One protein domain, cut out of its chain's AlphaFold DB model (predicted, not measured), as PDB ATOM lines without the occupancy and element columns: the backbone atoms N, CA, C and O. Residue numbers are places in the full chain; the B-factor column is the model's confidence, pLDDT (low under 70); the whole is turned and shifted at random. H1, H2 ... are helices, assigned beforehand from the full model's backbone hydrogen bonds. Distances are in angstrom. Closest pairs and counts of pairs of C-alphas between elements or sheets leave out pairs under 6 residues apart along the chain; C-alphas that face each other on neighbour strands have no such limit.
ATOM      1  N   SER A 129     264.240 291.927 325.931       68.12
ATOM      2  CA  SER A 129     263.438 292.701 324.978       68.12
ATOM      3  C   SER A 129     263.531 292.147 323.549       68.12
ATOM      4  O   SER A 129     262.503 291.848 322.941       68.12
ATOM      5  N   GLN A 130     264.742 291.906 323.036       58.28
ATOM      6  CA  GLN A 130     264.965 291.344 321.696       58.28
ATOM      7  C   GLN A 130     264.425 289.914 321.560       58.28
ATOM      8  O   GLN A 130     263.780 289.595 320.561       58.28
ATOM      9  N   ALA A 131     264.597 289.074 322.585       64.88
ATOM     10  CA  ALA A 131     264.019 287.730 322.613       64.88
ATOM     11  C   ALA A 131     262.480 287.773 322.538       64.88
ATOM     12  O   ALA A 131     261.868 287.046 321.753       64.88
ATOM     13  N   ARG A 132     261.841 288.684 323.289       72.06
ATOM     14  CA  ARG A 132     260.386 288.910 323.223       72.06
ATOM     15  C   ARG A 132     259.945 289.445 321.861       72.06
ATOM     16  O   ARG A 132     258.920 288.998 321.350       72.06
ATOM     17  N   ALA A 133     260.695 290.369 321.263       69.81
ATOM     18  CA  ALA A 133     260.390 290.919 319.944       69.81
ATOM     19  C   ALA A 133     260.454 289.842 318.849       69.81
ATOM     20  O   ALA A 133     259.536 289.734 318.037       69.81
ATOM     21  N   MET A 134     261.474 288.981 318.868       67.50
ATOM     22  CA  MET A 134     261.567 287.853 317.937       67.50
ATOM     23  C   MET A 134     260.486 286.799 318.175       67.50
ATOM     24  O   MET A 134     259.909 286.298 317.210       67.50
ATOM     25  N   ALA A 135     260.151 286.496 319.433       69.94
ATOM     26  CA  ALA A 135     259.045 285.596 319.753       69.94
ATOM     27  C   ALA A 135     257.705 286.137 319.225       69.94
ATOM     28  O   ALA A 135     256.927 285.381 318.638       69.94
ATOM     29  N   ARG A 136     257.457 287.449 319.357       69.38
ATOM     30  CA  ARG A 136     256.291 288.124 318.765       69.38
ATOM     31  C   ARG A 136     256.309 288.022 317.241       69.38
ATOM     32  O   ARG A 136     255.369 287.474 316.683       69.38
ATOM     33  N   LYS A 137     257.412 288.391 316.583       65.12
ATOM     34  CA  LYS A 137     257.556 288.326 315.115       65.12
ATOM     35  C   LYS A 137     257.374 286.905 314.563       65.12
ATOM     36  O   LYS A 137     256.705 286.711 313.555       65.12
ATOM     37  N   SER A 138     257.901 285.891 315.252       60.25
ATOM     38  CA  SER A 138     257.687 284.473 314.919       60.25
ATOM     39  C   SER A 138     256.231 284.042 315.120       60.25
ATOM     40  O   SER A 138     255.689 283.289 314.310       60.25
ATOM     41  N   THR A 139     255.581 284.527 316.181       63.91
ATOM     42  CA  THR A 139     254.155 284.287 316.437       63.91
ATOM     43  C   THR A 139     253.292 284.949 315.367       63.91
ATOM     44  O   THR A 139     252.339 284.334 314.901       63.91
ATOM     45  N   ASP A 140     253.639 286.157 314.930       60.06
ATOM     46  CA  ASP A 140     252.916 286.895 313.896       60.06
ATOM     47  C   ASP A 140     253.091 286.253 312.516       60.06
ATOM     48  O   ASP A 140     252.108 286.083 311.804       60.06
ATOM     49  N   LEU A 141     254.291 285.768 312.180       59.12
ATOM     50  CA  LEU A 141     254.532 284.968 310.969       59.12
ATOM     51  C   LEU A 141     253.750 283.645 310.984       59.12
ATOM     52  O   LEU A 141     253.148 283.263 309.980       59.12
ATOM     53  N   ARG A 142     253.707 282.957 312.133       61.09
ATOM     54  CA  ARG A 142     252.881 281.750 312.314       61.09
ATOM     55  C   ARG A 142     251.388 282.061 312.229       61.09
ATOM     56  O   ARG A 142     250.643 281.288 311.638       61.09
ATOM     57  N   ARG A 143     250.947 283.201 312.767       57.47
ATOM     58  CA  ARG A 143     249.564 283.681 312.645       57.47
ATOM     59  C   ARG A 143     249.225 284.030 311.203       57.47
ATOM     60  O   ARG A 143     248.167 283.608 310.760       57.47
ATOM     61  N   ALA A 144     250.101 284.705 310.465       55.66
ATOM     62  CA  ALA A 144     249.902 285.034 309.052       55.66
ATOM     63  C   ALA A 144     249.764 283.777 308.178       55.66
ATOM     64  O   ALA A 144     248.960 283.757 307.252       55.66
ATOM     65  N   ARG A 145     250.482 282.701 308.525       62.50
ATOM     66  CA  ARG A 145     250.354 281.375 307.897       62.50
ATOM     67  C   ARG A 145     249.237 280.505 308.483       62.50
ATOM     68  O   ARG A 145     249.033 279.390 308.018       62.50
ATOM     69  N   SER A 146     248.525 280.970 309.510       79.69
ATOM     70  CA  SER A 146     247.473 280.175 310.142       79.69
ATOM     71  C   SER A 146     246.209 280.165 309.288       79.69
ATOM     72  O   SER A 146     245.778 281.201 308.778       79.69
ATOM     73  N   THR A 147     245.554 279.007 309.221       83.62
ATOM     74  CA  THR A 147     244.256 278.831 308.558       83.62
ATOM     75  C   THR A 147     243.228 279.862 309.034       83.62
ATOM     76  O   THR A 147     242.472 280.404 308.235       83.62
ATOM     77  N   VAL A 148     243.246 280.229 310.320       87.00
ATOM     78  CA  VAL A 148     242.365 281.272 310.874       87.00
ATOM     79  C   VAL A 148     242.623 282.640 310.238       87.00
ATOM     80  O   VAL A 148     241.665 283.331 309.907       87.00
ATOM     81  N   ALA A 149     243.879 283.055 310.057       85.75
ATOM     82  CA  ALA A 149     244.183 284.339 309.424       85.75
ATOM     83  C   ALA A 149     243.823 284.337 307.936       85.75
ATOM     84  O   ALA A 149     243.189 285.285 307.474       85.75
ATOM     85  N   LEU A 150     244.132 283.247 307.223       88.00
ATOM     86  CA  LEU A 150     243.724 283.065 305.828       88.00
ATOM     87  C   LEU A 150     242.208 283.223 305.682       88.00
ATOM     88  O   LEU A 150     241.740 284.016 304.867       88.00
ATOM     89  N   TRP A 151     241.431 282.530 306.512       90.38
ATOM     90  CA  TRP A 151     239.975 282.600 306.459       90.38
ATOM     91  C   TRP A 151     239.406 283.917 306.976       90.38
ATOM     92  O   TRP A 151     238.293 284.256 306.588       90.38
ATOM     93  N   LYS A 152     240.142 284.687 307.787       89.94
ATOM     94  CA  LYS A 152     239.772 286.054 308.197       89.94
ATOM     95  C   LYS A 152     240.166 287.143 307.192       89.94
ATOM     96  O   LYS A 152     239.666 288.256 307.325       89.94
ATOM     97  N   SER A 153     240.996 286.835 306.196       88.25
ATOM     98  CA  SER A 153     241.381 287.784 305.144       88.25
ATOM     99  C   SER A 153     240.186 288.256 304.301       88.25
ATOM    100  O   SER A 153     239.108 287.645 304.316       88.25
ATOM    101  N   GLU A 154     240.377 289.343 303.551       87.44
ATOM    102  CA  GLU A 154     239.381 289.860 302.603       87.44
ATOM    103  C   GLU A 154     239.132 288.895 301.440       87.44
ATOM    104  O   GLU A 154     237.983 288.681 301.056       87.44
ATOM    105  N   ALA A 155     240.178 288.215 300.957       88.56
ATOM    106  CA  ALA A 155     240.079 287.240 299.870       88.56
ATOM    107  C   ALA A 155     239.088 286.103 300.178       88.56
ATOM    108  O   ALA A 155     238.405 285.599 299.288       88.56
ATOM    109  N   LYS A 156     238.962 285.720 301.456       92.88
ATOM    110  CA  LYS A 156     238.014 284.697 301.920       92.88
ATOM    111  C   LYS A 156     236.702 285.265 302.466       92.88
ATOM    112  O   LYS A 156     235.870 284.486 302.916       92.88
ATOM    113  N   ALA A 157     236.460 286.578 302.420       92.38
ATOM    114  CA  ALA A 157     235.300 287.195 303.069       92.38
ATOM    115  C   ALA A 157     233.949 286.682 302.541       92.38
ATOM    116  O   ALA A 157     233.094 286.291 303.338       92.38
ATOM    117  N   LYS A 158     233.773 286.620 301.212       93.69
ATOM    118  CA  LYS A 158     232.531 286.125 300.584       93.69
ATOM    119  C   LYS A 158     232.272 284.656 300.921       93.69
ATOM    120  O   LYS A 158     231.166 284.282 301.307       93.69
ATOM    121  N   GLU A 159     233.305 283.826 300.807       93.81
ATOM    122  CA  GLU A 159     233.217 282.392 301.089       93.81
ATOM    123  C   GLU A 159     232.963 282.121 302.579       93.81
ATOM    124  O   GLU A 159     232.096 281.315 302.924       93.81
ATOM    125  N   ARG A 160     233.657 282.852 303.458       94.94
ATOM    126  CA  ARG A 160     233.462 282.820 304.908       94.94
ATOM    127  C   ARG A 160     232.021 283.149 305.277       94.94
ATOM    128  O   ARG A 160     231.421 282.411 306.048       94.94
ATOM    129  N   GLU A 161     231.456 284.226 304.735       94.12
ATOM    130  CA  GLU A 161     230.083 284.632 305.051       94.12
ATOM    131  C   GLU A 161     229.047 283.633 304.514       94.12
ATOM    132  O   GLU A 161     228.078 283.308 305.202       94.12
ATOM    133  N   ARG A 162     229.286 283.060 303.327       95.31
ATOM    134  CA  ARG A 162     228.451 281.985 302.772       95.31
ATOM    135  C   ARG A 162     228.414 280.766 303.694       95.31
ATOM    136  O   ARG A 162     227.333 280.291 304.040       95.31
ATOM    137  N   LEU A 163     229.582 280.269 304.106       95.00
ATOM    138  CA  LEU A 163     229.688 279.128 305.024       95.00
ATOM    139  C   LEU A 163     229.110 279.461 306.400       95.00
ATOM    140  O   LEU A 163     228.426 278.629 307.000       95.00
ATOM    141  N   ARG A 164     229.311 280.698 306.870       94.12
ATOM    142  CA  ARG A 164     228.729 281.179 308.119       94.12
ATOM    143  C   ARG A 164     227.212 281.022 308.108       94.12
ATOM    144  O   ARG A 164     226.682 280.383 309.010       94.12
ATOM    145  N   LYS A 165     226.529 281.576 307.102       93.56
ATOM    146  CA  LYS A 165     225.060 281.562 307.009       93.56
ATOM    147  C   LYS A 165     224.496 280.167 306.750       93.56
ATOM    148  O   LYS A 165     223.538 279.776 307.403       93.56
ATOM    149  N   ARG A 166     225.090 279.419 305.813       94.50
ATOM    150  CA  ARG A 166     224.551 278.126 305.364       94.50
ATOM    151  C   ARG A 166     224.774 277.003 306.375       94.50
ATOM    152  O   ARG A 166     223.893 276.166 306.535       94.50
ATOM    153  N   VAL A 167     225.938 276.993 307.029       93.62
ATOM    154  CA  VAL A 167     226.399 275.869 307.857       93.62
ATOM    155  C   VAL A 167     226.575 276.281 309.317       93.62
ATOM    156  O   VAL A 167     226.032 275.652 310.223       93.62
ATOM    157  N   TRP A 168     227.325 277.353 309.582       93.50
ATOM    158  CA  TRP A 168     227.771 277.640 310.948       93.50
ATOM    159  C   TRP A 168     226.672 278.166 311.879       93.50
ATOM    160  O   TRP A 168     226.588 277.719 313.017       93.50
ATOM    161  N   ILE A 169     225.839 279.110 311.442       92.44
ATOM    162  CA  ILE A 169     224.762 279.679 312.279       92.44
ATOM    163  C   ILE A 169     223.400 279.030 312.010       92.44
ATOM    164  O   ILE A 169     222.430 279.344 312.694       92.44
ATOM    165  N   ASN A 170     223.316 278.133 311.024       91.25
ATOM    166  CA  ASN A 170     222.089 277.426 310.680       91.25
ATOM    167  C   ASN A 170     221.817 276.309 311.697       91.25
ATOM    168  O   ASN A 170     222.117 275.138 311.472       91.25
ATOM    169  N   THR A 171     221.270 276.691 312.848       87.94
ATOM    170  CA  THR A 171     220.960 275.768 313.944       87.94
ATOM    171  C   THR A 171     219.774 274.854 313.649       87.94
ATOM    172  O   THR A 171     219.599 273.872 314.358       87.94
ATOM    173  N   VAL A 172     218.978 275.160 312.617       89.19
ATOM    174  CA  VAL A 172     217.851 274.324 312.173       89.19
ATOM    175  C   VAL A 172     218.366 273.098 311.422       89.19
ATOM    176  O   VAL A 172     217.962 271.983 311.726       89.19
ATOM    177  N   ALA A 173     219.302 273.288 310.486       90.00
ATOM    178  CA  ALA A 173     219.916 272.180 309.752       90.00
ATOM    179  C   ALA A 173     221.004 271.455 310.564       90.00
ATOM    180  O   ALA A 173     221.234 270.264 310.371       90.00
ATOM    181  N   PHE A 174     221.680 272.159 311.481       91.50
ATOM    182  CA  PHE A 174     222.799 271.613 312.248       91.50
ATOM    183  C   PHE A 174     222.613 271.845 313.746       91.50
ATOM    184  O   PHE A 174     222.963 272.904 314.276       91.50
ATOM    185  N   VAL A 175     222.132 270.808 314.434       87.81
ATOM    186  CA  VAL A 175     221.793 270.830 315.867       87.81
ATOM    187  C   VAL A 175     222.983 271.236 316.744       87.81
ATOM    188  O   VAL A 175     222.824 271.955 317.730       87.81
ATOM    189  N   ASN A 176     224.204 270.828 316.388       89.81
ATOM    190  CA  ASN A 176     225.394 271.125 317.176       89.81
ATOM    191  C   ASN A 176     226.590 271.534 316.300       89.81
ATOM    192  O   ASN A 176     226.544 271.545 315.071       89.81
ATOM    193  N   TRP A 177     227.675 271.957 316.950       89.88
ATOM    194  CA  TRP A 177     228.867 272.418 316.235       89.88
ATOM    195  C   TRP A 177     229.627 271.276 315.548       89.88
ATOM    196  O   TRP A 177     230.331 271.540 314.579       89.88
ATOM    197  N   VAL A 178     229.487 270.034 316.027       92.62
ATOM    198  CA  VAL A 178     230.151 268.855 315.452       92.62
ATOM    199  C   VAL A 178     229.529 268.522 314.099       92.62
ATOM    200  O   VAL A 178     230.258 268.382 313.121       92.62
ATOM    201  N   SER A 179     228.195 268.504 314.012       92.50
ATOM    202  CA  SER A 179     227.480 268.263 312.756       92.50
ATOM    203  C   SER A 179     227.758 269.361 311.728       92.50
ATOM    204  O   SER A 179     228.035 269.074 310.573       92.50
ATOM    205  N   ALA A 180     227.790 270.627 312.151       92.31
ATOM    206  CA  ALA A 180     228.160 271.721 311.255       92.31
ATOM    207  C   ALA A 180     229.628 271.671 310.809       92.31
ATOM    208  O   ALA A 180     229.942 272.067 309.694       92.31
ATOM    209  N   ARG A 181     230.545 271.211 311.672       93.75
ATOM    210  CA  ARG A 181     231.971 271.077 311.343       93.75
ATOM    211  C   ARG A 181     232.210 270.023 310.262       93.75
ATOM    212  O   ARG A 181     233.090 270.237 309.434       93.75
ATOM    213  N   ALA A 182     231.444 268.932 310.254       93.88
ATOM    214  CA  ALA A 182     231.543 267.889 309.230       93.88
ATOM    215  C   ALA A 182     231.294 268.441 307.811       93.88
ATOM    216  O   ALA A 182     232.021 268.094 306.885       93.88
ATOM    217  N   GLU A 183     230.368 269.392 307.679       95.31
ATOM    218  CA  GLU A 183     230.002 270.037 306.409       95.31
ATOM    219  C   GLU A 183     230.931 271.182 305.972       95.31
ATOM    220  O   GLU A 183     230.739 271.788 304.913       95.31
ATOM    221  N   LEU A 184     231.933 271.535 306.781       93.81
ATOM    222  CA  LEU A 184     232.929 272.525 306.378       93.81
ATOM    223  C   LEU A 184     233.982 271.895 305.446       93.81
ATOM    224  O   LEU A 184     234.241 270.694 305.541       93.81
ATOM    225  N   PRO A 185     234.640 272.701 304.586       92.69
ATOM    226  CA  PRO A 185     235.797 272.254 303.808       92.69
ATOM    227  C   PRO A 185     236.881 271.639 304.701       92.69
ATOM    228  O   PRO A 185     237.055 272.089 305.836       92.69
ATOM    229  N   ASP A 186     237.660 270.689 304.179       88.50
ATOM    230  CA  ASP A 186     238.634 269.906 304.960       88.50
ATOM    231  C   ASP A 186     239.589 270.779 305.788       88.50
ATOM    232  O   ASP A 186     239.753 270.566 306.989       88.50
ATOM    233  N   ALA A 187     240.092 271.868 305.196       87.00
ATOM    234  CA  ALA A 187     240.963 272.832 305.876       87.00
ATOM    235  C   ALA A 187     240.343 273.454 307.149       87.00
ATOM    236  O   ALA A 187     241.061 273.914 308.034       87.00
ATOM    237  N   LEU A 188     239.013 273.511 307.239       91.69
ATOM    238  CA  LEU A 188     238.272 273.991 308.407       91.69
ATOM    239  C   LEU A 188     237.755 272.844 309.282       91.69
ATOM    240  O   LEU A 188     237.615 273.033 310.493       91.69
ATOM    241  N   ARG A 189     237.498 271.664 308.706       91.88
ATOM    242  CA  ARG A 189     237.053 270.475 309.441       91.88
ATOM    243  C   ARG A 189     238.098 270.006 310.446       91.88
ATOM    244  O   ARG A 189     237.729 269.432 311.455       91.88
ATOM    245  N   GLU A 190     239.379 270.287 310.269       87.50
ATOM    246  CA  GLU A 190     240.407 269.917 311.256       87.50
ATOM    247  C   GLU A 190     240.511 270.897 312.437       87.50
ATOM    248  O   GLU A 190     241.095 270.573 313.470       87.50
ATOM    249  N   LEU A 191     239.890 272.077 312.343       88.81
ATOM    250  CA  LEU A 191     240.021 273.113 313.362       88.81
ATOM    251  C   LEU A 191     239.152 272.854 314.596       88.81
ATOM    252  O   LEU A 191     237.996 272.434 314.522       88.81
ATOM    253  N   GLU A 192     239.689 273.217 315.760       91.94
ATOM    254  CA  GLU A 192     238.926 273.249 317.003       91.94
ATOM    255  C   GLU A 192     237.806 274.298 316.970       91.94
ATOM    256  O   GLU A 192     237.910 275.352 316.331       91.94
ATOM    257  N   ARG A 193     236.761 274.066 317.775       91.31
ATOM    258  CA  ARG A 193     235.602 274.961 317.904       91.31
ATOM    259  C   ARG A 193     235.992 276.425 318.137       91.31
ATOM    260  O   ARG A 193     235.442 277.304 317.482       91.31
ATOM    261  N   ARG A 194     236.955 276.701 319.027       90.69
ATOM    262  CA  ARG A 194     237.407 278.076 319.321       90.69
ATOM    263  C   ARG A 194     237.984 278.777 318.089       90.69
ATOM    264  O   ARG A 194     237.783 279.976 317.911       90.69
ATOM    265  N   SER A 195     238.695 278.049 317.231       90.56
ATOM    266  CA  SER A 195     239.258 278.589 315.990       90.56
ATOM    267  C   SER A 195     238.164 278.887 314.967       90.56
ATOM    268  O   SER A 195     238.180 279.954 314.357       90.56
ATOM    269  N   LEU A 196     237.166 278.007 314.850       92.62
ATOM    270  CA  LEU A 196     235.987 278.235 314.009       92.62
ATOM    271  C   LEU A 196     235.159 279.435 314.493       92.62
ATOM    272  O   LEU A 196     234.781 280.279 313.685       92.62
ATOM    273  N   GLU A 197     234.966 279.592 315.805       93.19
ATOM    274  CA  GLU A 197     234.295 280.763 316.391       93.19
ATOM    275  C   GLU A 197     235.071 282.068 316.144       93.19
ATOM    276  O   GLU A 197     234.472 283.128 315.983       93.19
ATOM    277  N   ARG A 198     236.405 282.022 316.047       90.75
ATOM    278  CA  ARG A 198     237.211 283.197 315.666       90.75
ATOM    279  C   ARG A 198     237.066 283.579 314.194       90.75
ATOM    280  O   ARG A 198     237.265 284.752 313.873       90.75
ATOM    281  N   ILE A 199     236.785 282.609 313.323       92.50
ATOM    282  CA  ILE A 199     236.570 282.821 311.886       92.50
ATOM    283  C   ILE A 199     235.139 283.312 311.653       92.50
ATOM    284  O   ILE A 199     234.943 284.372 311.070       92.50
ATOM    285  N   PHE A 200     234.143 282.569 312.132       93.50
ATOM    286  CA  PHE A 200     232.732 282.780 311.806       93.50
ATOM    287  C   PHE A 200     231.942 283.565 312.865       93.50
ATOM    288  O   PHE A 200     230.814 283.976 312.599       93.50
ATOM    289  N   GLY A 201     232.498 283.779 314.060       90.38
ATOM    290  CA  GLY A 201     231.768 284.296 315.221       90.38
ATOM    291  C   GLY A 201     231.025 283.198 315.994       90.38
ATOM    292  O   GLY A 201     231.150 282.005 315.710       90.38
TER     293      GLY A 201
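AT A GLANCE: This is residues 129 to 201 of the 212 residues of an uncharacterized protein of Desulfurellales bacterium (UniProt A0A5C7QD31). One long helix, H1, sticks out as an arm with residues 129 to 143 from a small body where H6 packs on H2 and crosses H3, with H4 and H5 beyond. The arm makes much of the length: 51 by 23 by 19 A. The printed part has 73 residues with six named helices, H1 to H6, no named strand, all helix, loose, radius of gyration of the C-alphas 14.8 A.

HOW THE PARTS SIT: H1, residues 129 to 144, is close to but not clearly touching H2, residues 147 to 152. H3, residues 157 to 168, touches H4, residues 177 to 182, with residues 167 to 168 alone; closest C-alphas Val 167 and Ala 180, 5.6 A. H5, residues 186 to 189, only just touches H4, only at the corner, with 3 pairs of C-alphas within 8 A. H6, residues 193 to 200, touches H2 at a shallow tilt of 31 degrees, the same way; closest C-alphas Lys 152 and Ile 199, 5.9 A. Every O i to N i+4 pair is within hydrogen-bond range but in H5, too short for one.

IN THESE COORDINATES: H1, 22.3 A long, begins at (263.438, 292.701, 324.978); H3 is 14.5 A; H6 ends at (232.732, 282.780, 311.806).

THE WHOLE: No cut, no long link; pLDDT is under 70 at residues 129 to 131 and 133 to 145.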